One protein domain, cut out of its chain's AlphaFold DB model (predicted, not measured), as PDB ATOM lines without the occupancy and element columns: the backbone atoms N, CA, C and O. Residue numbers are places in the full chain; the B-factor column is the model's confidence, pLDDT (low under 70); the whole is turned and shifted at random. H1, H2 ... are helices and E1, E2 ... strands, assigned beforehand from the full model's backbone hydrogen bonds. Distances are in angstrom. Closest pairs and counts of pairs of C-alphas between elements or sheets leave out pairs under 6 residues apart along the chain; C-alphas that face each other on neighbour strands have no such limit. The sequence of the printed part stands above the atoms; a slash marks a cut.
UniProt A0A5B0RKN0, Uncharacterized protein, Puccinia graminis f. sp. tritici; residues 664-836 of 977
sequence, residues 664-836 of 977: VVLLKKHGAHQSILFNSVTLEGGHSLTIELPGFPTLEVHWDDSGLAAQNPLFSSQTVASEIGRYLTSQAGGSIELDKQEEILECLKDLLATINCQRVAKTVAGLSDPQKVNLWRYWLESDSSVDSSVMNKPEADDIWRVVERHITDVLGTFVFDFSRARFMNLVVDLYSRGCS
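This is residues 664 to 836 of the 977 residues of an uncharacterized protein of Puccinia graminis f. sp. tritici (UniProt A0A5B0RKN0). Two lobes share one long helix: at one end a small, strongly twisted sheet of four strands has H1 and H2 over one face, and at the other end H3, H4, H5 and H6 make a cluster of helices. H2 runs from the sheet lobe into the helical lobe, where H4 packs across it, and H6 lies farthest from the sheet side, next to H3. The printed part has 173 residues, with four named strands followed by six named helices, in the order E1 E2 E3 E4 H1 H2 H3 H4 H5 H6. The sheet runs E2 E1 E4 E3 and is mixed, and the class is mixed, helices and strands. The whole is compact, with a radius of gyration of the C-alphas of 17.1 A and spans of 53 by 42 by 31 A.

The sheet has E2, residues 673 to 678, and E3, residues 687 to 691, as edge strands, with E1, residues 664 to 670, and E4, residues 699 to 703, as inner strands. E1 and E2 form an antiparallel hairpin, with N 668 and O 675 at 2.9 A and N 675 and O 668 at 2.8 A, within hydrogen-bond range. E1 and E4 are parallel at 25 degrees, with N 667 and O 702 at 2.8 A. E3 and E4 form a second antiparallel hairpin, with N 689 and O 701 at 2.8 A. H1, residues 717 to 731, and H2, residues 738 to 765, are on the same face of the sheet, in two layers, helices on one face of a sheet. H1 is over E2 and E1 at a height over the sheet of 9.4 A and runs slantwise to the strands, at 36 degrees to E1 on the local plane. H2 is over E4 and E3 at a height of 10.5 A and runs along the strands, at 20 degrees to E3 on the local plane. H2 is the hub. With residues 741 to 753 alone it touches H1, at a steep tilt of 45 degrees, opposite ways; their closest C-alphas, Ser 717 and Lys 749, are 5.4 A apart. With residues 750 to 757 alone H2 touches H4, residues 796 to 805, about perpendicular at 84 degrees; the closest C-alphas, Ala 753 and Val 802, are 4.9 A apart. H2 and H5, residues 807 to 812, only just touch, with 3 pairs of C-alphas within 8 A, the closest being Ala 761 and Val 810 at 7.2 A. H3, residues 769 to 780, touches H4 with residues 779 to 780 alone, the closest C-alphas being Leu 780 and Ala 796 at 6.4 A. H3 touches H6, residues 817 to 835, at a shallow tilt of 14 degrees, the same way, with the C-alphas of Val 773 and Phe 823 closest at 5.8 A. H2 and H6 are apart. Every O i to N i+4 pair is within hydrogen-bond range in H1, H3, H4, H5 and H6, and 23 of 24 are in H2.

E1 begins at C-alpha 664, (-47.612, -30.622, -34.013), and measures 19.5 A; E2 measures 16.8 A. H2 measures 40.5 A, from C-alpha 738 at (-26.204, -22.078, -39.006) to C-alpha 765 at (-61.440, -5.779, -27.583). H1 measures 20.9 A. H6 measures 26.4 A and ends at C-alpha 835, (-33.194, 6.529, -32.545).

The C-alphas of Gly 733 and Phe 818, the two farthest apart, are 54.8 A apart. The printed part has no cut. The links E4 to H1, residues 704 to 716, and H3 to H4, residues 781 to 795, are long. The mean pLDDT of the printed part is 84.2; it is under 70 at residues 670 and 672, 680 to 686, 707 to 711, 783 to 791, and 835 to 836.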
ATOM      1  N   VAL A 664     -46.612 -31.466 -34.679       82.75
ATOM      2  CA  VAL A 664     -47.612 -30.622 -34.013       82.75
ATOM      3  C   VAL A 664     -46.941 -29.935 -32.825       82.75
ATOM      4  O   VAL A 664     -46.296 -30.605 -32.023       82.75
ATOM      5  N   VAL A 665     -47.074 -28.616 -32.682       82.69
ATOM      6  CA  VAL A 665     -46.501 -27.858 -31.553       82.69
ATOM      7  C   VAL A 665     -47.615 -27.146 -30.809       82.69
ATOM      8  O   VAL A 665     -48.322 -26.343 -31.400       82.69
ATOM      9  N   LEU A 666     -47.766 -27.395 -29.512       84.38
ATOM     10  CA  LEU A 666     -48.763 -26.748 -28.667       84.38
ATOM     11  C   LEU A 666     -48.103 -25.701 -27.763       84.38
ATOM     12  O   LEU A 666     -47.421 -26.032 -26.791       84.38
ATOM     13  N   LEU A 667     -48.339 -24.426 -28.078       81.50
ATOM     14  CA  LEU A 667     -47.915 -23.275 -27.285       81.50
ATOM     15  C   LEU A 667     -48.952 -22.978 -26.193       81.50
ATOM     16  O   LEU A 667     -50.077 -22.550 -26.467       81.50
ATOM     17  N   LYS A 668     -48.563 -23.161 -24.932       80.31
ATOM     18  CA  LYS A 668     -49.374 -22.807 -23.760       80.31
ATOM     19  C   LYS A 668     -48.691 -21.712 -22.953       80.31
ATOM     20  O   LYS A 668     -47.481 -21.743 -22.740       80.31
ATOM     21  N   LYS A 669     -49.473 -20.737 -22.487       75.56
ATOM     22  CA  LYS A 669     -49.008 -19.698 -21.562       75.56
ATOM     23  C   LYS A 669     -49.872 -19.705 -20.311       75.56
ATOM     24  O   LYS A 669     -51.087 -19.558 -20.403       75.56
ATOM     25  N   HIS A 670     -49.233 -19.844 -19.156       69.75
ATOM     26  CA  HIS A 670     -49.878 -19.897 -17.851       69.75
ATOM     27  C   HIS A 670     -49.251 -18.826 -16.947       69.75
ATOM     28  O   HIS A 670     -48.205 -19.024 -16.329       69.75
ATOM     29  N   GLY A 671     -49.881 -17.647 -16.910       74.19
ATOM     30  CA  GLY A 671     -49.346 -16.479 -16.206       74.19
ATOM     31  C   GLY A 671     -48.078 -15.950 -16.880       74.19
ATOM     32  O   GLY A 671     -48.093 -15.652 -18.072       74.19
ATOM     33  N   ALA A 672     -46.985 -15.834 -16.123       66.88
ATOM     34  CA  ALA A 672     -45.672 -15.474 -16.662       66.88
ATOM     35  C   ALA A 672     -45.023 -16.619 -17.466       66.88
ATOM     36  O   ALA A 672     -44.319 -16.368 -18.445       66.88
ATOM     37  N   HIS A 673     -45.276 -17.875 -17.080       70.88
ATOM     38  CA  HIS A 673     -44.612 -19.040 -17.658       70.88
ATOM     39  C   HIS A 673     -45.179 -19.408 -19.030       70.88
ATOM     40  O   HIS A 673     -46.390 -19.384 -19.263       70.88
ATOM     41  N   GLN A 674     -44.280 -19.791 -19.932       75.81
ATOM     42  CA  GLN A 674     -44.589 -20.307 -21.260       75.81
ATOM     43  C   GLN A 674     -44.092 -21.749 -21.331       75.81
ATOM     44  O   GLN A 674     -42.984 -22.047 -20.890       75.81
ATOM     45  N   SER A 675     -44.931 -22.639 -21.845       76.94
ATOM     46  CA  SER A 675     -44.678 -24.074 -21.950       76.94
ATOM     47  C   SER A 675     -44.992 -24.529 -23.366       76.94
ATOM     48  O   SER A 675     -46.069 -24.235 -23.890       76.94
ATOM     49  N   ILE A 676     -44.052 -25.245 -23.972       79.44
ATOM     50  CA  ILE A 676     -44.098 -25.673 -25.367       79.44
ATOM     51  C   ILE A 676     -44.086 -27.198 -25.359       79.44
ATOM     52  O   ILE A 676     -43.238 -27.805 -24.708       79.44
ATOM     53  N   LEU A 677     -45.059 -27.812 -26.028       77.31
ATOM     54  CA  LEU A 677     -45.203 -29.264 -26.099       77.31
ATOM     55  C   LEU A 677     -45.170 -29.698 -27.563       77.31
ATOM     56  O   LEU A 677     -45.897 -29.146 -28.385       77.31
ATOM     57  N   PHE A 678     -44.344 -30.688 -27.884       77.06
ATOM     58  CA  PHE A 678     -44.212 -31.230 -29.236       77.06
ATOM     59  C   PHE A 678     -44.970 -32.555 -29.359       77.06
ATOM     60  O   PHE A 678     -44.996 -33.355 -28.425       77.06
ATOM     61  N   ASN A 679     -45.581 -32.778 -30.521       74.88
ATOM     62  CA  ASN A 679     -46.342 -33.969 -30.909       74.88
ATOM     63  C   ASN A 679     -47.493 -34.339 -29.951       74.88
ATOM     64  O   ASN A 679     -47.871 -35.502 -29.829       74.88
ATOM     65  N   SER A 680     -48.081 -33.343 -29.280       62.25
ATOM     66  CA  SER A 680     -49.288 -33.530 -28.473       62.25
ATOM     67  C   SER A 680     -50.518 -33.716 -29.361       62.25
ATOM     68  O   SER A 680     -50.798 -32.854 -30.198       62.25
ATOM     69  N   VAL A 681     -51.298 -34.774 -29.118       58.66
ATOM     70  CA  VAL A 681     -52.639 -34.937 -29.705       58.66
ATOM     71  C   VAL A 681     -53.488 -33.706 -29.376       58.66
ATOM     72  O   VAL A 681     -53.476 -33.207 -28.247       58.66
ATOM     73  N   THR A 682     -54.192 -33.187 -30.376       49.56
ATOM     74  CA  THR A 682     -54.942 -31.936 -30.279       49.56
ATOM     75  C   THR A 682     -56.157 -32.071 -29.363       49.56
ATOM     76  O   THR A 682     -57.018 -32.926 -29.550       49.56
ATOM     77  N   LEU A 683     -56.248 -31.175 -28.380       54.28
ATOM     78  CA  LEU A 683     -57.501 -30.904 -27.677       54.28
ATOM     79  C   LEU A 683     -58.400 -30.080 -28.608       54.28
ATOM     80  O   LEU A 683     -57.965 -29.046 -29.125       54.28
ATOM     81  N   GLU A 684     -59.641 -30.519 -28.816       58.75
ATOM     82  CA  GLU A 684     -60.613 -29.769 -29.616       58.75
ATOM     83  C   GLU A 684     -60.848 -28.367 -29.019       58.75
ATOM     84  O   GLU A 684     -61.051 -28.212 -27.814       58.75
ATOM     85  N   GLY A 685     -60.821 -27.336 -29.872       62.44
ATOM     86  CA  GLY A 685     -61.079 -25.939 -29.488       62.44
ATOM     87  C   GLY A 685     -59.854 -25.016 -29.400       62.44
ATOM     88  O   GLY A 685     -60.029 -23.819 -29.177       62.44
ATOM     89  N   GLY A 686     -58.631 -25.521 -29.602       68.94
ATOM     90  CA  GLY A 686     -57.436 -24.677 -29.752       68.94
ATOM     91  C   GLY A 686     -57.381 -23.927 -31.093       68.94
ATOM     92  O   GLY A 686     -57.977 -24.354 -32.081       68.94
ATOM     93  N   HIS A 687     -56.619 -22.831 -31.155       79.56
ATOM     94  CA  HIS A 687     -56.238 -22.225 -32.438       79.56
ATOM     95  C   HIS A 687     -55.115 -23.029 -33.102       79.56
ATOM     96  O   HIS A 687     -54.344 -23.672 -32.392       79.56
ATOM     97  N   SER A 688     -54.992 -22.957 -34.432       84.56
ATOM     98  CA  SER A 688     -53.857 -23.500 -35.188       84.56
ATOM     99  C   SER A 688     -53.355 -22.535 -36.267       84.56
ATOM    100  O   SER A 688     -54.104 -21.710 -36.797       84.56
ATOM    101  N   LEU A 689     -52.062 -22.639 -36.574       82.50
ATOM    102  CA  LEU A 689     -51.371 -21.977 -37.673       82.50
ATOM    103  C   LEU A 689     -50.399 -22.984 -38.289       82.50
ATOM    104  O   LEU A 689     -49.447 -23.429 -37.649       82.50
ATOM    105  N   THR A 690     -50.645 -23.342 -39.542       85.38
ATOM    106  CA  THR A 690     -49.740 -24.173 -40.336       85.38
ATOM    107  C   THR A 690     -48.555 -23.325 -40.802       85.38
ATOM    108  O   THR A 690     -48.755 -22.269 -41.400       85.38
ATOM    109  N   ILE A 691     -47.332 -23.774 -40.522       85.00
ATOM    110  CA  ILE A 691     -46.087 -23.074 -40.849       85.00
ATOM    111  C   ILE A 691     -45.271 -23.903 -41.846       85.00
ATOM    112  O   ILE A 691     -44.957 -25.067 -41.599       85.00
ATOM    113  N   GLU A 692     -44.866 -23.276 -42.948       86.62
ATOM    114  CA  GLU A 692     -43.882 -23.820 -43.886       86.62
ATOM    115  C   GLU A 692     -42.509 -23.208 -43.571       86.62
ATOM    116  O   GLU A 692     -42.275 -22.026 -43.821       86.62
ATOM    117  N   LEU A 693     -41.608 -23.999 -42.978       85.88
ATOM    118  CA  LEU A 693     -40.242 -23.574 -42.660       85.88
ATOM    119  C   LEU A 693     -39.279 -23.932 -43.811       85.88
ATOM    120  O   LEU A 693     -39.344 -25.058 -44.313       85.88
ATOM    121  N   PRO A 694     -38.350 -23.041 -44.219       82.62
ATOM    122  CA  PRO A 694     -37.411 -23.316 -45.307       82.62
ATOM    123  C   PRO A 694     -36.570 -24.585 -45.081       82.62
ATOM    124  O   PRO A 694     -35.672 -24.617 -44.242       82.62
ATOM    125  N   GLY A 695     -36.850 -25.639 -45.854       83.00
ATOM    126  CA  GLY A 695     -36.124 -26.913 -45.795       83.00
ATOM    127  C   GLY A 695     -36.556 -27.882 -44.685       83.00
ATOM    128  O   GLY A 695     -35.873 -28.881 -44.481       83.00
ATOM    129  N   PHE A 696     -37.671 -27.624 -43.995       82.50
ATOM    130  CA  PHE A 696     -38.204 -28.473 -42.921       82.50
ATOM    131  C   PHE A 696     -39.646 -28.926 -43.222       82.50
ATOM    132  O   PHE A 696     -40.338 -28.278 -44.011       82.50
ATOM    133  N   PRO A 697     -40.126 -30.038 -42.625       83.31
ATOM    134  CA  PRO A 697     -41.517 -30.458 -42.770       83.31
ATOM    135  C   PRO A 697     -42.477 -29.406 -42.204       83.31
ATOM    136  O   PRO A 697     -42.146 -28.678 -41.265       83.31
ATOM    137  N   THR A 698     -43.688 -29.358 -42.759       85.12
ATOM    138  CA  THR A 698     -44.746 -28.440 -42.328       85.12
ATOM    139  C   THR A 698     -45.044 -28.606 -40.835       85.12
ATOM    140  O   THR A 698     -45.373 -29.701 -40.369       85.12
ATOM    141  N   LEU A 699     -44.933 -27.505 -40.095       86.12
ATOM    142  CA  LEU A 699     -45.050 -27.438 -38.642       86.12
ATOM    143  C   LEU A 699     -46.437 -26.896 -38.276       86.12
ATOM    144  O   LEU A 699     -46.757 -25.753 -38.600       86.12
ATOM    145  N   GLU A 700     -47.283 -27.691 -37.623       86.75
ATOM    146  CA  GLU A 700     -48.634 -27.257 -37.247       86.75
ATOM    147  C   GLU A 700     -48.624 -26.709 -35.814       86.75
ATOM    148  O   GLU A 700     -48.568 -27.458 -34.837       86.75
ATOM    149  N   VAL A 701     -48.611 -25.379 -35.680       83.69
ATOM    150  CA  VAL A 701     -48.505 -24.697 -34.384       83.69
ATOM    151  C   VAL A 701     -49.893 -24.372 -33.853       83.69
ATOM    152  O   VAL A 701     -50.575 -23.476 -34.345       83.69
ATOM    153  N   HIS A 702     -50.293 -25.081 -32.807       84.62
ATOM    154  CA  HIS A 702     -51.480 -24.798 -32.020       84.62
ATOM    155  C   HIS A 702     -51.149 -23.891 -30.838       84.62
ATOM    156  O   HIS A 702     -50.052 -23.951 -30.280       84.62
ATOM    157  N   TRP A 703     -52.112 -23.088 -30.392       86.00
ATOM    158  CA  TRP A 703     -51.976 -22.361 -29.131       86.00
ATOM    159  C   TRP A 703     -53.284 -22.253 -28.360       86.00
ATOM    160  O   TRP A 703     -54.384 -22.291 -28.917       86.00
ATOM    161  N   ASP A 704     -53.126 -22.108 -27.046       82.00
ATOM    162  CA  ASP A 704     -54.223 -21.967 -26.099       82.00
ATOM    163  C   ASP A 704     -54.314 -20.528 -25.560       82.00
ATOM    164  O   ASP A 704     -53.345 -19.948 -25.054       82.00
ATOM    165  N   ASP A 705     -55.511 -19.958 -25.668       79.19
ATOM    166  CA  ASP A 705     -55.875 -18.625 -25.183       79.19
ATOM    167  C   ASP A 705     -56.566 -18.662 -23.803       79.19
ATOM    168  O   ASP A 705     -56.799 -17.605 -23.213       79.19
ATOM    169  N   SER A 706     -56.843 -19.848 -23.240       72.19
ATOM    170  CA  SER A 706     -57.455 -20.021 -21.909       72.19
ATOM    171  C   SER A 706     -56.669 -19.326 -20.786       72.19
ATOM    172  O   SER A 706     -57.250 -18.840 -19.816       72.19
ATOM    173  N   GLY A 707     -55.345 -19.227 -20.946       64.94
ATOM    174  CA  GLY A 707     -54.413 -18.563 -20.036       64.94
ATOM    175  C   GLY A 707     -54.070 -17.107 -20.381       64.94
ATOM    176  O   GLY A 707     -53.009 -16.638 -19.964       64.94
ATOM    177  N   LEU A 708     -54.900 -16.386 -21.152       65.81
ATOM    178  CA  LEU A 708     -54.684 -14.968 -21.502       65.81
ATOM    179  C   LEU A 708     -54.677 -14.043 -20.265       65.81
ATOM    180  O   LEU A 708     -55.673 -13.423 -19.893       65.81
ATOM    181  N   ALA A 709     -53.508 -13.911 -19.639       63.84
ATOM    182  CA  ALA A 709     -53.276 -12.994 -18.533       63.84
ATOM    183  C   ALA A 709     -53.340 -11.532 -19.007       63.84
ATOM    184  O   ALA A 709     -52.567 -11.112 -19.870       63.84
ATOM    185  N   ALA A 710     -54.197 -10.725 -18.372       62.41
ATOM    186  CA  ALA A 710     -54.471  -9.333 -18.756       62.41
ATOM    187  C   ALA A 710     -53.256  -8.375 -18.723       62.41
ATOM    188  O   ALA A 710     -53.354  -7.254 -19.216       62.41
ATOM    189  N   GLN A 711     -52.127  -8.789 -18.134       65.62
ATOM    190  CA  GLN A 711     -50.889  -8.000 -18.062       65.62
ATOM    191  C   GLN A 711     -49.929  -8.318 -19.229       65.62
ATOM    192  O   GLN A 711     -49.400  -7.401 -19.860       65.62
ATOM    193  N   ASN A 712     -49.767  -9.604 -19.573       81.56
ATOM    194  CA  ASN A 712     -48.861 -10.070 -20.626       81.56
ATOM    195  C   ASN A 712     -49.501 -11.177 -21.494       81.56
ATOM    196  O   ASN A 712     -49.261 -12.366 -21.248       81.56
ATOM    197  N   PRO A 713     -50.268 -10.816 -22.538       83.94
ATOM    198  CA  PRO A 713     -50.900 -11.792 -23.425       83.94
ATOM    199  C   PRO A 713     -49.926 -12.492 -24.390       83.94
ATOM    200  O   PRO A 713     -50.270 -13.555 -24.909       83.94
ATOM    201  N   LEU A 714     -48.735 -11.931 -24.641       88.50
ATOM    202  CA  LEU A 714     -47.841 -12.359 -25.728       88.50
ATOM    203  C   LEU A 714     -47.039 -13.627 -25.416       88.50
ATOM    204  O   LEU A 714     -46.662 -13.867 -24.269       88.50
ATOM    205  N   PHE A 715     -46.701 -14.389 -26.451       88.94
ATOM    206  CA  PHE A 715     -45.569 -15.314 -26.420       88.94
ATOM    207  C   PHE A 715     -44.260 -14.550 -26.673       88.94
ATOM    208  O   PHE A 715     -44.261 -13.611 -27.468       88.94
ATOM    209  N   SER A 716     -43.170 -14.959 -26.015       89.25
ATOM    210  CA  SER A 716     -41.818 -14.441 -26.284       89.25
ATOM    211  C   SER A 716     -41.296 -15.082 -27.566       89.25
ATOM    212  O   SER A 716     -41.173 -16.313 -27.611       89.25
ATOM    213  N   SER A 717     -40.993 -14.300 -28.607       87.56
ATOM    214  CA  SER A 717     -40.504 -14.890 -29.860       87.56
ATOM    215  C   SER A 717     -39.141 -15.542 -29.679       87.56
ATOM    216  O   SER A 717     -38.925 -16.632 -30.201       87.56
ATOM    217  N   GLN A 718     -38.267 -14.956 -28.857       86.00
ATOM    218  CA  GLN A 718     -36.965 -15.533 -28.544       86.00
ATOM    219  C   GLN A 718     -37.095 -16.857 -27.771       86.00
ATOM    220  O   GLN A 718     -36.395 -17.823 -28.084       86.00
ATOM    221  N   THR A 719     -38.022 -16.950 -26.809       84.75
ATOM    222  CA  THR A 719     -38.269 -18.193 -26.054       84.75
ATOM    223  C   THR A 719     -38.839 -19.290 -26.955       84.75
ATOM    224  O   THR A 719     -38.338 -20.411 -26.955       84.75
ATOM    225  N   VAL A 720     -39.859 -18.981 -27.764       86.38
ATOM    226  CA  VAL A 720     -40.498 -19.992 -28.621       86.38
ATOM    227  C   VAL A 720     -39.591 -20.410 -29.780       86.38
ATOM    228  O   VAL A 720     -39.468 -21.602 -30.055       86.38
ATOM    229  N   ALA A 721     -38.915 -19.468 -30.439       85.94
ATOM    230  CA  ALA A 721     -38.053 -19.774 -31.577       85.94
ATOM    231  C   ALA A 721     -36.773 -20.524 -31.161       85.94
ATOM    232  O   ALA A 721     -36.310 -21.385 -31.908       85.94
ATOM    233  N   SER A 722     -36.234 -20.276 -29.958       83.69
ATOM    234  CA  SER A 722     -35.113 -21.072 -29.434       83.69
ATOM    235  C   SER A 722     -35.521 -22.504 -29.077       83.69
ATOM    236  O   SER A 722     -34.790 -23.428 -29.427       83.69
ATOM    237  N   GLU A 723     -36.691 -22.727 -28.471       85.75
ATOM    238  CA  GLU A 723     -37.149 -24.084 -28.135       85.75
ATOM    239  C   GLU A 723     -37.571 -24.889 -29.380       85.75
ATOM    240  O   GLU A 723     -37.207 -26.059 -29.508       85.75
ATOM    241  N   ILE A 724     -38.241 -24.261 -30.359       85.00
ATOM    242  CA  ILE A 724     -38.477 -24.879 -31.678       85.00
ATOM    243  C   ILE A 724     -37.138 -25.189 -32.360       85.00
ATOM    244  O   ILE A 724     -36.959 -26.294 -32.867       85.00
ATOM    245  N   GLY A 725     -36.164 -24.274 -32.310       84.38
ATOM    246  CA  GLY A 725     -34.810 -24.516 -32.812       84.38
ATOM    247  C   GLY A 725     -34.154 -25.743 -32.171       84.38
ATOM    248  O   GLY A 725     -33.642 -26.601 -32.883       84.38
ATOM    249  N   ARG A 726     -34.234 -25.889 -30.840       85.56
ATOM    250  CA  ARG A 726     -33.728 -27.074 -30.123       85.56
ATOM    251  C   ARG A 726     -34.411 -28.366 -30.569       85.56
ATOM    252  O   ARG A 726     -33.716 -29.358 -30.789       85.56
ATOM    253  N   TYR A 727     -35.735 -28.358 -30.732       85.75
ATOM    254  CA  TYR A 727     -36.477 -29.516 -31.231       85.75
ATOM    255  C   TYR A 727     -36.039 -29.899 -32.653       85.75
ATOM    256  O   TYR A 727     -35.723 -31.064 -32.896       85.75
ATOM    257  N   LEU A 728     -35.936 -28.930 -33.569       84.88
ATOM    258  CA  LEU A 728     -35.501 -29.176 -34.947       84.88
ATOM    259  C   LEU A 728     -34.067 -29.728 -34.997       84.88
ATOM    260  O   LEU A 728     -33.830 -30.713 -35.693       84.88
ATOM    261  N   THR A 729     -33.138 -29.185 -34.202       85.06
ATOM    262  CA  THR A 729     -31.776 -29.735 -34.068       85.06
ATOM    263  C   THR A 729     -31.776 -31.162 -33.512       85.06
ATOM    264  O   THR A 729     -30.973 -31.980 -33.953       85.06
ATOM    265  N   SER A 730     -32.683 -31.500 -32.587       86.19
ATOM    266  CA  SER A 730     -32.780 -32.870 -32.056       86.19
ATOM    267  C   SER A 730     -33.343 -33.879 -33.065       86.19
ATOM    268  O   SER A 730     -32.919 -35.031 -33.065       86.19
ATOM    269  N   GLN A 731     -34.247 -33.445 -33.952       83.94
ATOM    270  CA  GLN A 731     -34.834 -34.286 -35.002       83.94
ATOM    271  C   GLN A 731     -33.929 -34.429 -36.234       83.94
ATOM    272  O   GLN A 731     -33.948 -35.463 -36.892       83.94
ATOM    273  N   ALA A 732     -33.125 -33.410 -36.559       82.19
ATOM    274  CA  ALA A 732     -32.305 -33.396 -37.772       82.19
ATOM    275  C   ALA A 732     -31.157 -34.428 -37.776       82.19
ATOM    276  O   ALA A 732     -30.568 -34.671 -38.827       82.19
ATOM    277  N   GLY A 733     -30.805 -35.011 -36.621       80.25
ATOM    278  CA  GLY A 733     -29.784 -36.065 -36.498       80.25
ATOM    279  C   GLY A 733     -28.345 -35.645 -36.844       80.25
ATOM    280  O   GLY A 733     -27.437 -36.472 -36.794       80.25
ATOM    281  N   GLY A 734     -28.119 -34.376 -37.182       73.94
ATOM    282  CA  GLY A 734     -26.846 -33.839 -37.648       73.94
ATOM    283  C   GLY A 734     -26.824 -32.312 -37.608       73.94
ATOM    284  O   GLY A 734     -27.809 -31.667 -37.245       73.94
ATOM    285  N   SER A 735     -25.680 -31.721 -37.961       72.06
ATOM    286  CA  SER A 735     -25.498 -30.267 -37.910       72.06
ATOM    287  C   SER A 735     -26.358 -29.562 -38.961       72.06
ATOM    288  O   SER A 735     -26.013 -29.549 -40.141       72.06
ATOM    289  N   ILE A 736     -27.438 -28.916 -38.520       72.62
ATOM    290  CA  ILE A 736     -28.129 -27.895 -39.315       72.62
ATOM    291  C   ILE A 736     -27.112 -26.788 -39.643       72.62
ATOM    292  O   ILE A 736     -26.342 -26.368 -38.777       72.62
ATOM    293  N   GLU A 737     -27.080 -26.327 -40.893       80.00
ATOM    294  CA  GLU A 737     -26.246 -25.189 -41.296       80.00
ATOM    295  C   GLU A 737     -26.730 -23.919 -40.576       80.00
ATOM    296  O   GLU A 737     -27.892 -23.532 -40.726       80.00
ATOM    297  N   LEU A 738     -25.850 -23.261 -39.806       72.19
ATOM    298  CA  LEU A 738     -26.204 -22.078 -39.006       72.19
ATOM    299  C   LEU A 738     -26.843 -20.959 -39.846       72.19
ATOM    300  O   LEU A 738     -27.779 -20.310 -39.383       72.19
ATOM    301  N   ASP A 739     -26.411 -20.796 -41.095       76.88
ATOM    302  CA  ASP A 739     -26.955 -19.831 -42.057       76.88
ATOM    303  C   ASP A 739     -28.478 -19.985 -42.262       76.88
ATOM    304  O   ASP A 739     -29.190 -18.995 -42.423       76.88
ATOM    305  N   LYS A 740     -29.006 -21.219 -42.202       83.31
ATOM    306  CA  LYS A 740     -30.455 -21.497 -42.278       83.31
ATOM    307  C   LYS A 740     -31.159 -21.281 -40.943       83.31
ATOM    308  O   LYS A 740     -32.348 -20.971 -40.923       83.31
ATOM    309  N   GLN A 741     -30.447 -21.432 -39.826       82.44
ATOM    310  CA  GLN A 741     -31.015 -21.232 -38.496       82.44
ATOM    311  C   GLN A 741     -31.491 -19.783 -38.311       82.44
ATOM    312  O   GLN A 741     -32.572 -19.579 -37.766       82.44
ATOM    313  N   GLU A 742     -30.754 -18.781 -38.799       86.00
ATOM    314  CA  GLU A 742     -31.182 -17.376 -38.700       86.00
ATOM    315  C   GLU A 742     -32.435 -17.079 -39.549       86.00
ATOM    316  O   GLU A 742     -33.370 -16.443 -39.054       86.00
ATOM    317  N   GLU A 743     -32.518 -17.611 -40.776       88.69
ATOM    318  CA  GLU A 743     -33.705 -17.483 -41.642       88.69
ATOM    319  C   GLU A 743     -34.948 -18.145 -41.016       88.69
ATOM    320  O   GLU A 743     -36.030 -17.551 -40.989       88.69
ATOM    321  N   ILE A 744     -34.789 -19.339 -40.437       86.00
ATOM    322  CA  ILE A 744     -35.854 -20.056 -39.717       86.00
ATOM    323  C   ILE A 744     -36.296 -19.285 -38.468       86.00
ATOM    324  O   ILE A 744     -37.496 -19.163 -38.219       86.00
ATOM    325  N   LEU A 745     -35.355 -18.733 -37.695       85.12
ATOM    326  CA  LEU A 745     -35.672 -17.926 -36.516       85.12
ATOM    327  C   LEU A 745     -36.480 -16.676 -36.900       85.12
ATOM    328  O   LEU A 745     -37.493 -16.410 -36.256       85.12
ATOM    329  N   GLU A 746     -36.088 -15.921 -37.933       88.62
ATOM    330  CA  GLU A 746     -36.831 -14.716 -38.353       88.62
ATOM    331  C   GLU A 746     -38.197 -15.048 -38.974       88.62
ATOM    332  O   GLU A 746     -39.174 -14.348 -38.699       88.62
ATOM    333  N   CYS A 747     -38.321 -16.176 -39.682       89.94
ATOM    334  CA  CYS A 747     -39.614 -16.714 -40.112       89.94
ATOM    335  C   CYS A 747     -40.536 -17.013 -38.910       89.94
ATOM    336  O   CYS A 747     -41.676 -16.543 -38.862       89.94
ATOM    337  N   LEU A 748     -40.031 -17.722 -37.890       88.00
ATOM    338  CA  LEU A 748     -40.776 -18.012 -36.659       88.00
ATOM    339  C   LEU A 748     -41.174 -16.734 -35.906       88.00
ATOM    340  O   LEU A 748     -42.301 -16.644 -35.420       88.00
ATOM    341  N   LYS A 749     -40.296 -15.726 -35.837       89.50
ATOM    342  CA  LYS A 749     -40.584 -14.427 -35.205       89.50
ATOM    343  C   LYS A 749     -41.715 -13.666 -35.911       89.50
ATOM    344  O   LYS A 749     -42.574 -13.112 -35.228       89.50
ATOM    345  N   ASP A 750     -41.768 -13.669 -37.245       89.75
ATOM    346  CA  ASP A 750     -42.859 -13.045 -38.016       89.75
ATOM    347  C   ASP A 750     -44.212 -13.744 -37.799       89.75
ATOM    348  O   ASP A 750     -45.260 -13.104 -37.654       89.75
ATOM    349  N   LEU A 751     -44.197 -15.072 -37.713       89.88
ATOM    350  CA  LEU A 751     -45.394 -15.877 -37.461       89.88
ATOM    351  C   LEU A 751     -45.874 -15.723 -36.009       89.88
ATOM    352  O   LEU A 751     -47.073 -15.600 -35.750       89.88
ATOM    353  N   LEU A 752     -44.945 -15.607 -35.058       91.25
ATOM    354  CA  LEU A 752     -45.255 -15.281 -33.668       91.25
ATOM    355  C   LEU A 752     -45.759 -13.843 -33.511       91.25
ATOM    356  O   LEU A 752     -46.657 -13.629 -32.701       91.25
ATOM    357  N   ALA A 753     -45.305 -12.882 -34.322       93.94
ATOM    358  CA  ALA A 753     -45.913 -11.552 -34.394       93.94
ATOM    359  C   ALA A 753     -47.377 -11.614 -34.880       93.94
ATOM    360  O   ALA A 753     -48.227 -10.904 -34.340       93.94
ATOM    361  N   THR A 754     -47.708 -12.524 -35.803       93.38
ATOM    362  CA  THR A 754     -49.099 -12.762 -36.237       93.38
ATOM    363  C   THR A 754     -49.958 -13.328 -35.094       93.38
ATOM    364  O   THR A 754     -51.032 -12.792 -34.803       93.38
ATOM    365  N   ILE A 755     -49.482 -14.362 -34.389       92.12
ATOM    366  CA  ILE A 755     -50.170 -14.958 -33.222       92.12
ATOM    367  C   ILE A 755     -50.335 -13.920 -32.096       92.12
ATOM    368  O   ILE A 755     -51.420 -13.755 -31.528       92.12
ATOM    369  N   ASN A 756     -49.273 -13.168 -31.804       94.19
ATOM    370  CA  ASN A 756     -49.263 -12.103 -30.806       94.19
ATOM    371  C   ASN A 756     -50.229 -10.966 -31.165       94.19
ATOM    372  O   ASN A 756     -50.939 -10.483 -30.282       94.19
ATOM    373  N   CYS A 757     -50.349 -10.591 -32.443       95.00
ATOM    374  CA  CYS A 757     -51.338  -9.612 -32.894       95.00
ATOM    375  C   CYS A 757     -52.778 -10.077 -32.611       95.00
ATOM    376  O   CYS A 757     -53.579  -9.305 -32.080       95.00
ATOM    377  N   GLN A 758     -53.112 -11.344 -32.885       93.44
ATOM    378  CA  GLN A 758     -54.444 -11.892 -32.587       93.44
ATOM    379  C   GLN A 758     -54.743 -11.886 -31.077       93.44
ATOM    380  O   GLN A 758     -55.828 -11.473 -30.652       93.44
ATOM    381  N   ARG A 759     -53.768 -12.278 -30.248       92.00
ATOM    382  CA  ARG A 759     -53.891 -12.284 -28.779       92.00
ATOM    383  C   ARG A 759     -54.006 -10.872 -28.198       92.00
ATOM    384  O   ARG A 759     -54.805 -10.644 -27.287       92.00
ATOM    385  N   VAL A 760     -53.303  -9.891 -28.770       93.19
ATOM    386  CA  VAL A 760     -53.487  -8.467 -28.445       93.19
ATOM    387  C   VAL A 760     -54.874  -7.985 -28.844       93.19
ATOM    388  O   VAL A 760     -55.552  -7.401 -28.002       93.19
ATOM    389  N   ALA A 761     -55.330  -8.261 -30.070       94.06
ATOM    390  CA  ALA A 761     -56.645  -7.847 -30.558       94.06
ATOM    391  C   ALA A 761     -57.774  -8.323 -29.628       94.06
ATOM    392  O   ALA A 761     -58.635  -7.526 -29.252       94.06
ATOM    393  N   LYS A 762     -57.716  -9.582 -29.163       91.69
ATOM    394  CA  LYS A 762     -58.625 -10.116 -28.132       91.69
ATOM    395  C   LYS A 762     -58.500  -9.379 -26.796       91.69
ATOM    396  O   LYS A 762     -59.512  -8.975 -26.229       91.69
ATOM    397  N   THR A 763     -57.275  -9.154 -26.318       91.94
ATOM    398  CA  THR A 763     -57.006  -8.465 -25.040       91.94
ATOM    399  C   THR A 763     -57.534  -7.024 -25.031       91.94
ATOM    400  O   THR A 763     -58.068  -6.566 -24.022       91.94
ATOM    401  N   VAL A 764     -57.438  -6.303 -26.154       94.50
ATOM    402  CA  VAL A 764     -57.910  -4.909 -26.257       94.50
ATOM    403  C   VAL A 764     -59.392  -4.775 -26.622       94.50
ATOM    404  O   VAL A 764     -59.947  -3.689 -26.444       94.50
ATOM    405  N   ALA A 765     -60.054  -5.833 -27.103       93.12
ATOM    406  CA  ALA A 765     -61.440  -5.779 -27.583       93.12
ATOM    407  C   ALA A 765     -62.443  -5.287 -26.522       93.12
ATOM    408  O   ALA A 765     -63.371  -4.548 -26.849       93.12
ATOM    409  N   GLY A 766     -62.237  -5.649 -25.251       91.75
ATOM    410  CA  GLY A 766     -63.083  -5.220 -24.128       91.75
ATOM    411  C   GLY A 766     -62.757  -3.834 -23.549       91.75
ATOM    412  O   GLY A 766     -63.426  -3.399 -22.614       91.75
ATOM    413  N   LEU A 767     -61.728  -3.144 -24.054       95.56
ATOM    414  CA  LEU A 767     -61.232  -1.888 -23.484       95.56
ATOM    415  C   LEU A 767     -61.780  -0.658 -24.217       95.56
ATOM    416  O   LEU A 767     -61.970  -0.659 -25.434       95.56
ATOM    417  N   SER A 768     -61.953   0.451 -23.492       96.69
ATOM    418  CA  SER A 768     -62.163   1.751 -24.140       96.69
ATOM    419  C   SER A 768     -60.873   2.227 -24.811       96.69
ATOM    420  O   SER A 768     -59.774   1.985 -24.315       96.69
ATOM    421  N   ASP A 769     -60.979   2.948 -25.926       97.38
ATOM    422  CA  ASP A 769     -59.809   3.420 -26.675       97.38
ATOM    423  C   ASP A 769     -58.736   4.161 -25.834       97.38
ATOM    424  O   ASP A 769     -57.551   3.910 -26.057       97.38
ATOM    425  N   PRO A 770     -59.064   5.013 -24.836       96.88
ATOM    426  CA  PRO A 770     -58.055   5.592 -23.945       96.88
ATOM    427  C   PRO A 770     -57.306   4.548 -23.103       96.88
ATOM    428  O   PRO A 770     -56.106   4.694 -22.882       96.88
ATOM    429  N   GLN A 771     -57.983   3.479 -22.666       95.88
ATOM    430  CA  GLN A 771     -57.336   2.348 -21.992       95.88
ATOM    431  C   GLN A 771     -56.446   1.569 -22.968       95.88
ATOM    432  O   GLN A 771     -55.338   1.211 -22.584       95.88
ATOM    433  N   LYS A 772     -56.862   1.387 -24.232       96.19
ATOM    434  CA  LYS A 772     -56.013   0.782 -25.276       96.19
ATOM    435  C   LYS A 772     -54.719   1.573 -25.474       96.19
ATOM    436  O   LYS A 772     -53.650   0.982 -25.407       96.19
ATOM    437  N   VAL A 773     -54.787   2.901 -25.647       96.62
ATOM    438  CA  VAL A 773     -53.579   3.749 -25.785       96.62
ATOM    439  C   VAL A 773     -52.682   3.645 -24.544       96.62
ATOM    440  O   VAL A 773     -51.462   3.622 -24.676       96.62
ATOM    441  N   ASN A 774     -53.257   3.560 -23.343       95.00
ATOM    442  CA  ASN A 774     -52.481   3.428 -22.108       95.00
ATOM    443  C   ASN A 774     -51.848   2.035 -21.934       95.00
ATOM    444  O   ASN A 774     -50.732   1.954 -21.430       95.00
ATOM    445  N   LEU A 775     -52.515   0.962 -22.370       93.56
ATOM    446  CA  LEU A 775     -51.972  -0.400 -22.353       93.56
ATOM    447  C   LEU A 775     -50.858  -0.568 -23.397       93.56
ATOM    448  O   LEU A 775     -49.788  -1.070 -23.074       93.56
ATOM    449  N   TRP A 776     -51.066  -0.044 -24.609       94.94
ATOM    450  CA  TRP A 776     -50.027   0.052 -25.633       94.94
ATOM    451  C   TRP A 776     -48.826   0.876 -25.172       94.94
ATOM    452  O   TRP A 776     -47.695   0.471 -25.422       94.94
ATOM    453  N   ARG A 777     -49.049   1.992 -24.459       94.62
ATOM    454  CA  ARG A 777     -47.966   2.744 -23.811       94.62
ATOM    455  C   ARG A 777     -47.225   1.874 -22.808       94.62
ATOM    456  O   ARG A 777     -46.015   1.770 -22.920       94.62
ATOM    457  N   TYR A 778     -47.932   1.239 -21.872       92.31
ATOM    458  CA  TYR A 778     -47.301   0.378 -20.872       92.31
ATOM    459  C   TYR A 778     -46.422  -0.692 -21.525       92.31
ATOM    460  O   TYR A 778     -45.279  -0.853 -21.113       92.31
ATOM    461  N   TRP A 779     -46.910  -1.375 -22.563       92.56
ATOM    462  CA  TRP A 779     -46.132  -2.362 -23.309       92.56
ATOM    463  C   TRP A 779     -44.912  -1.736 -24.020       92.56
ATOM    464  O   TRP A 779     -43.790  -2.188 -23.794       92.56
ATOM    465  N   LEU A 780     -45.092  -0.680 -24.822       92.50
ATOM    466  CA  LEU A 780     -44.018  -0.077 -25.631       92.50
ATOM    467  C   LEU A 780     -42.974   0.714 -24.812       92.50
ATOM    468  O   LEU A 780     -41.807   0.736 -25.194       92.50
ATOM    469  N   GLU A 781     -43.347   1.324 -23.681       90.06
ATOM    470  CA  GLU A 781     -42.434   1.989 -22.725       90.06
ATOM    471  C   GLU A 781     -41.699   0.952 -21.858       90.06
ATOM    472  O   GLU A 781     -41.781   0.937 -20.629       90.06
ATOM    473  N   SER A 782     -41.036  -0.003 -22.508       70.94
ATOM    474  CA  SER A 782     -40.188  -1.008 -21.866       70.94
ATOM    475  C   SER A 782     -38.765  -0.498 -21.733       70.94
ATOM    476  O   SER A 782     -37.899  -0.820 -22.540       70.94
ATOM    477  N   ASP A 783     -38.555   0.289 -20.673       67.38
ATOM    478  CA  ASP A 783     -37.233   0.633 -20.156       67.38
ATOM    479  C   ASP A 783     -36.436  -0.655 -19.897       67.38
ATOM    480  O   ASP A 783     -36.658  -1.359 -18.913       67.38
ATOM    481  N   SER A 784     -35.484  -0.958 -20.781       60.41
ATOM    482  CA  SER A 784     -34.607  -2.137 -20.706       60.41
ATOM    483  C   SER A 784     -33.591  -2.091 -19.553       60.41
ATOM    484  O   SER A 784     -32.734  -2.965 -19.441       60.41
ATOM    485  N   SER A 785     -33.678  -1.064 -18.705       62.84
ATOM    486  CA  SER A 785     -32.820  -0.783 -17.555       62.84
ATOM    487  C   SER A 785     -33.468  -1.076 -16.197       62.84
ATOM    488  O   SER A 785     -32.779  -0.984 -15.183       62.84
ATOM    489  N   VAL A 786     -34.767  -1.396 -16.150       59.47
ATOM    490  CA  VAL A 786     -35.487  -1.733 -14.908       59.47
ATOM    491  C   VAL A 786     -35.646  -3.249 -14.818       59.47
ATOM    492  O   VAL A 786     -36.011  -3.884 -15.805       59.47
ATOM    493  N   ASP A 787     -35.357  -3.821 -13.645       60.84
ATOM    494  CA  ASP A 787     -35.191  -5.265 -13.444       60.84
ATOM    495  C   ASP A 787     -36.276  -6.125 -14.116       60.84
ATOM    496  O   ASP A 787     -37.472  -6.032 -13.822       60.84
ATOM    497  N   SER A 788     -35.835  -7.058 -14.964       56.09
ATOM    498  CA  SER A 788     -36.687  -8.019 -15.685       56.09
ATOM    499  C   SER A 788     -37.411  -9.028 -14.776       56.09
ATOM    500  O   SER A 788     -38.187  -9.857 -15.252       56.09
ATOM    501  N   SER A 789     -37.213  -8.928 -13.458       57.59
ATOM    502  CA  SER A 789     -37.948  -9.653 -12.416       57.59
ATOM    503  C   SER A 789     -39.428  -9.254 -12.320       57.59
ATOM    504  O   SER A 789     -40.217  -9.990 -11.722       57.59
ATOM    505  N   VAL A 790     -39.857  -8.148 -12.943       61.62
ATOM    506  CA  VAL A 790     -41.280  -7.794 -13.101       61.62
ATOM    507  C   VAL A 790     -41.919  -8.685 -14.183       61.62
ATOM    508  O   VAL A 790     -42.234  -8.240 -15.286       61.62
ATOM    509  N   MET A 791     -42.123  -9.969 -13.855       64.50
ATOM    510  CA  MET A 791     -42.384 -11.091 -14.787       64.50
ATOM    511  C   MET A 791     -43.634 -10.979 -15.691       64.50
ATOM    512  O   MET A 791     -43.889 -11.849 -16.522       64.50
ATOM    513  N   ASN A 792     -44.430  -9.921 -15.540       74.38
ATOM    514  CA  ASN A 792     -45.715  -9.729 -16.210       74.38
ATOM    515  C   ASN A 792     -45.686  -8.641 -17.297       74.38
ATOM    516  O   ASN A 792     -46.743  -8.130 -17.673       74.38
ATOM    517  N   LYS A 793     -44.507  -8.301 -17.832       82.94
ATOM    518  CA  LYS A 793     -44.374  -7.440 -19.015       82.94
ATOM    519  C   LYS A 793     -44.046  -8.265 -20.270       82.94
ATOM    520  O   LYS A 793     -43.295  -9.231 -20.151       82.94
ATOM    521  N   PRO A 794     -44.610  -7.959 -21.456       87.25
ATOM    522  CA  PRO A 794     -44.160  -8.590 -22.692       87.25
ATOM    523  C   PRO A 794     -42.780  -8.068 -23.113       87.25
ATOM    524  O   PRO A 794     -42.396  -6.955 -22.757       87.25
ATOM    525  N   GLU A 795     -42.054  -8.873 -23.884       89.00
ATOM    526  CA  GLU A 795     -40.735  -8.535 -24.424       89.00
ATOM    527  C   GLU A 795     -40.852  -7.396 -25.452       89.00
ATOM    528  O   GLU A 795     -41.745  -7.408 -26.305       89.00
ATOM    529  N   ALA A 796     -39.989  -6.379 -25.345       89.50
ATOM    530  CA  ALA A 796     -40.117  -5.138 -26.115       89.50
ATOM    531  C   ALA A 796     -40.129  -5.397 -27.630       89.50
ATOM    532  O   ALA A 796     -41.006  -4.899 -28.339       89.50
ATOM    533  N   ASP A 797     -39.199  -6.226 -28.100       90.94
ATOM    534  CA  ASP A 797     -39.003  -6.563 -29.511       90.94
ATOM    535  C   ASP A 797     -40.217  -7.278 -30.123       90.94
ATOM    536  O   ASP A 797     -40.510  -7.093 -31.303       90.94
ATOM    537  N   ASP A 798     -40.978  -8.041 -29.333       92.38
ATOM    538  CA  ASP A 798     -42.197  -8.709 -29.803       92.38
ATOM    539  C   ASP A 798     -43.351  -7.734 -29.982       92.38
ATOM    540  O   ASP A 798     -44.086  -7.801 -30.969       92.38
ATOM    541  N   ILE A 799     -43.494  -6.794 -29.047       93.75
ATOM    542  CA  ILE A 799     -44.481  -5.719 -29.149       93.75
ATOM    543  C   ILE A 799     -44.142  -4.845 -30.365       93.75
ATOM    544  O   ILE A 799     -45.035  -4.505 -31.143       93.75
ATOM    545  N   TRP A 800     -42.860  -4.531 -30.574       94.75
ATOM    546  CA  TRP A 800     -42.401  -3.787 -31.745       94.75
ATOM    547  C   TRP A 800     -42.598  -4.563 -33.053       94.75
ATOM    548  O   TRP A 800     -43.136  -3.971 -33.985       94.75
ATOM    549  N   ARG A 801     -42.311  -5.874 -33.130       94.31
ATOM    550  CA  ARG A 801     -42.639  -6.691 -34.320       94.31
ATOM    551  C   ARG A 801     -44.139  -6.707 -34.626       94.31
ATOM    552  O   ARG A 801     -44.514  -6.569 -35.790       94.31
ATOM    553  N   VAL A 802     -45.006  -6.819 -33.611       96.25
ATOM    554  CA  VAL A 802     -46.468  -6.703 -33.796       96.25
ATOM    555  C   VAL A 802     -46.832  -5.332 -34.373       96.25
ATOM    556  O   VAL A 802     -47.604  -5.259 -35.326       96.25
ATOM    557  N   VAL A 803     -46.265  -4.243 -33.848       96.31
ATOM    558  CA  VAL A 803     -46.536  -2.886 -34.352       96.31
ATOM    559  C   VAL A 803     -45.985  -2.677 -35.766       96.31
ATOM    560  O   VAL A 803     -46.684  -2.093 -36.587       96.31
ATOM    561  N   GLU A 804     -44.788  -3.168 -36.091       94.50
ATOM    562  CA  GLU A 804     -44.177  -3.017 -37.419       94.50
ATOM    563  C   GLU A 804     -44.877  -3.850 -38.501       94.50
ATOM    564  O   GLU A 804     -45.125  -3.341 -39.596       94.50
ATOM    565  N   ARG A 805     -45.220  -5.115 -38.218       95.06
ATOM    566  CA  ARG A 805     -45.841  -6.014 -39.208       95.06
ATOM    567  C   ARG A 805     -47.360  -5.862 -39.304       95.06
ATOM    568  O   ARG A 805     -47.901  -5.988 -40.399       95.06
ATOM    569  N   HIS A 806     -48.037  -5.530 -38.202       96.31
ATOM    570  CA  HIS A 806     -49.503  -5.504 -38.104       96.31
ATOM    571  C   HIS A 806     -50.082  -4.126 -37.749       96.31
ATOM    572  O   HIS A 806     -51.175  -4.034 -37.186       96.31
ATOM    573  N   ILE A 807     -49.401  -3.027 -38.106       96.06
ATOM    574  CA  ILE A 807     -49.869  -1.659 -37.809       96.06
ATOM    575  C   ILE A 807     -51.335  -1.420 -38.203       96.06
ATOM    576  O   ILE A 807     -52.091  -0.811 -37.446       96.06
ATOM    577  N   THR A 808     -51.762  -1.919 -39.364       95.81
ATOM    578  CA  THR A 808     -53.132  -1.757 -39.872       95.81
ATOM    579  C   THR A 808     -54.154  -2.454 -38.975       95.81
ATOM    580  O   THR A 808     -55.195  -1.872 -38.668       95.81
ATOM    581  N   ASP A 809     -53.837  -3.660 -38.504       96.44
ATOM    582  CA  ASP A 809     -54.703  -4.465 -37.641       96.44
ATOM    583  C   ASP A 809     -54.787  -3.837 -36.241       96.44
ATOM    584  O   ASP A 809     -55.877  -3.643 -35.696       96.44
ATOM    585  N   VAL A 810     -53.640  -3.395 -35.707       96.81
ATOM    586  CA  VAL A 810     -53.535  -2.647 -34.445       96.81
ATOM    587  C   VAL A 810     -54.357  -1.355 -34.496       96.81
ATOM    588  O   VAL A 810     -55.153  -1.101 -33.588       96.81
ATOM    589  N   LEU A 811     -54.245  -0.564 -35.569       96.75
ATOM    590  CA  LEU A 811     -55.068   0.633 -35.789       96.75
ATOM    591  C   LEU A 811     -56.558   0.294 -35.964       96.75
ATOM    592  O   LEU A 811     -57.417   1.064 -35.520       96.75
ATOM    593  N   GLY A 812     -56.867  -0.867 -36.544       95.94
ATOM    594  CA  GLY A 812     -58.212  -1.432 -36.637       95.94
ATOM    595  C   GLY A 812     -58.862  -1.700 -35.276       95.94
ATOM    596  O   GLY A 812     -60.074  -1.534 -35.148       95.94
ATOM    597  N   THR A 813     -58.079  -2.009 -34.231       96.56
ATOM    598  CA  THR A 813     -58.617  -2.212 -32.868       96.56
ATOM    599  C   THR A 813     -59.195  -0.942 -32.231       96.56
ATOM    600  O   THR A 813     -59.997  -1.035 -31.298       96.56
ATOM    601  N   PHE A 814     -58.818   0.248 -32.708       97.25
ATOM    602  CA  PHE A 814     -59.337   1.526 -32.216       97.25
ATOM    603  C   PHE A 814     -60.611   1.932 -32.960       97.25
ATOM    604  O   PHE A 814     -60.683   1.836 -34.186       97.25
ATOM    605  N   VAL A 815     -61.601   2.442 -32.223       96.06
ATOM    606  CA  VAL A 815     -62.893   2.878 -32.779       96.06
ATOM    607  C   VAL A 815     -62.806   4.293 -33.356       96.06
ATOM    608  O   VAL A 815     -63.421   4.570 -34.383       96.06
ATOM    609  N   PHE A 816     -62.043   5.188 -32.719       95.94
ATOM    610  CA  PHE A 816     -61.969   6.597 -33.112       95.94
ATOM    611  C   PHE A 816     -60.614   6.970 -33.727       95.94
ATOM    612  O   PHE A 816     -59.556   6.657 -33.177       95.94
ATOM    613  N   ASP A 817     -60.630   7.756 -34.807       94.88
ATOM    614  CA  ASP A 817     -59.407   8.217 -35.485       94.88
ATOM    615  C   ASP A 817     -58.526   9.115 -34.603       94.88
ATOM    616  O   ASP A 817     -57.307   9.128 -34.741       94.88
ATOM    617  N   PHE A 818     -59.111   9.800 -33.615       95.75
ATOM    618  CA  PHE A 818     -58.353  10.520 -32.586       95.75
ATOM    619  C   PHE A 818     -57.522   9.583 -31.689       95.75
ATOM    620  O   PHE A 818     -56.417   9.934 -31.275       95.75
ATOM    621  N   SER A 819     -58.021   8.378 -31.406       97.25
ATOM    622  CA  SER A 819     -57.283   7.342 -30.677       97.25
ATOM    623  C   SER A 819     -56.159   6.770 -31.536       97.25
ATOM    624  O   SER A 819     -55.036   6.650 -31.054       97.25
ATOM    625  N   ARG A 820     -56.443   6.504 -32.822       97.25
ATOM    626  CA  ARG A 820     -55.447   6.093 -33.828       97.25
ATOM    627  C   ARG A 820     -54.320   7.116 -33.922       97.25
ATOM    628  O   ARG A 820     -53.163   6.759 -33.742       97.25
ATOM    629  N   ALA A 821     -54.651   8.399 -34.070       96.00
ATOM    630  CA  ALA A 821     -53.682   9.490 -34.066       96.00
ATOM    631  C   ALA A 821     -52.853   9.527 -32.771       96.00
ATOM    632  O   ALA A 821     -51.636   9.685 -32.828       96.00
ATOM    633  N   ARG A 822     -53.471   9.351 -31.593       97.12
ATOM    634  CA  ARG A 822     -52.746   9.289 -30.309       97.12
ATOM    635  C   ARG A 822     -51.800   8.093 -30.207       97.12
ATOM    636  O   ARG A 822     -50.702   8.258 -29.685       97.12
ATOM    637  N   PHE A 823     -52.200   6.927 -30.707       97.44
ATOM    638  CA  PHE A 823     -51.336   5.750 -30.784       97.44
ATOM    639  C   PHE A 823     -50.181   5.960 -31.779       97.44
ATOM    640  O   PHE A 823     -49.034   5.702 -31.435       97.44
ATOM    641  N   MET A 824     -50.435   6.543 -32.955       97.50
ATOM    642  CA  MET A 824     -49.380   6.891 -33.917       97.50
ATOM    643  C   MET A 824     -48.377   7.911 -33.356       97.50
ATOM    644  O   MET A 824     -47.178   7.756 -33.562       97.50
ATOM    645  N   ASN A 825     -48.836   8.925 -32.610       96.06
ATOM    646  CA  ASN A 825     -47.943   9.869 -31.924       96.06
ATOM    647  C   ASN A 825     -47.072   9.168 -30.867       96.06
ATOM    648  O   ASN A 825     -45.886   9.460 -30.778       96.06
ATOM    649  N   LEU A 826     -47.643   8.235 -30.095       96.19
ATOM    650  CA  LEU A 826     -46.907   7.414 -29.126       96.19
ATOM    651  C   LEU A 826     -45.821   6.572 -29.819       96.19
ATOM    652  O   LEU A 826     -44.681   6.569 -29.369       96.19
ATOM    653  N   VAL A 827     -46.156   5.905 -30.928       95.62
ATOM    654  CA  VAL A 827     -45.193   5.130 -31.731       95.62
ATOM    655  C   VAL A 827     -44.065   6.028 -32.251       95.62
ATOM    656  O   VAL A 827     -42.900   5.693 -32.065       95.62
ATOM    657  N   VAL A 828     -44.383   7.195 -32.828       95.00
ATOM    658  CA  VAL A 828     -43.380   8.159 -33.329       95.00
ATOM    659  C   VAL A 828     -42.477   8.693 -32.211       95.00
ATOM    660  O   VAL A 828     -41.267   8.777 -32.413       95.00
ATOM    661  N   ASP A 829     -43.027   9.039 -31.046       94.50
ATOM    662  CA  ASP A 829     -42.273   9.543 -29.886       94.50
ATOM    663  C   ASP A 829     -41.282   8.485 -29.370       94.50
ATOM    664  O   ASP A 829     -40.074   8.724 -29.339       94.50
ATOM    665  N   LEU A 830     -41.758   7.272 -29.071       93.00
ATOM    666  CA  LEU A 830     -40.902   6.191 -28.571       93.00
ATOM    667  C   LEU A 830     -39.848   5.755 -29.599       93.00
ATOM    668  O   LEU A 830     -38.685   5.566 -29.235       93.00
ATOM    669  N   TYR A 831     -40.210   5.686 -30.883       89.88
ATOM    670  CA  TYR A 831     -39.256   5.393 -31.953       89.88
ATOM    671  C   TYR A 831     -38.193   6.502 -32.069       89.88
ATOM    672  O   TYR A 831     -37.002   6.216 -32.161       89.88
ATOM    673  N   SER A 832     -38.587   7.778 -31.956       90.88
ATOM    674  CA  SER A 832     -37.652   8.916 -31.955       90.88
ATOM    675  C   SER A 832     -36.668   8.864 -30.782       90.88
ATOM    676  O   SER A 832     -35.482   9.138 -30.969       90.88
ATOM    677  N   ARG A 833     -37.127   8.467 -29.585       89.12
ATOM    678  CA  ARG A 833     -36.263   8.264 -28.407       89.12
ATOM    679  C   ARG A 833     -35.242   7.144 -28.652       89.12
ATOM    680  O   ARG A 833     -34.051   7.375 -28.464       89.12
ATOM    681  N   GLY A 834     -35.676   5.981 -29.151       81.56
ATOM    682  CA  GLY A 834     -34.808   4.833 -29.482       81.56
ATOM    683  C   GLY A 834     -33.885   5.023 -30.703       81.56
ATOM    684  O   GLY A 834     -32.989   4.210 -30.964       81.56
ATOM    685  N   CYS A 835     -34.083   6.100 -31.466       57.88
ATOM    686  CA  CYS A 835     -33.194   6.529 -32.545       57.88
ATOM    687  C   CYS A 835     -32.110   7.515 -32.098       57.88
ATOM    688  O   CYS A 835     -31.145   7.704 -32.839       57.88
ATOM    689  N   SER A 836     -32.229   8.129 -30.917       46.72
ATOM    690  CA  SER A 836     -31.178   8.999 -30.392       46.72
ATOM    691  C   SER A 836     -29.961   8.156 -29.985       46.72
ATOM    692  O   SER A 836     -30.118   7.225 -29.191       46.72
TER     693      SER A 836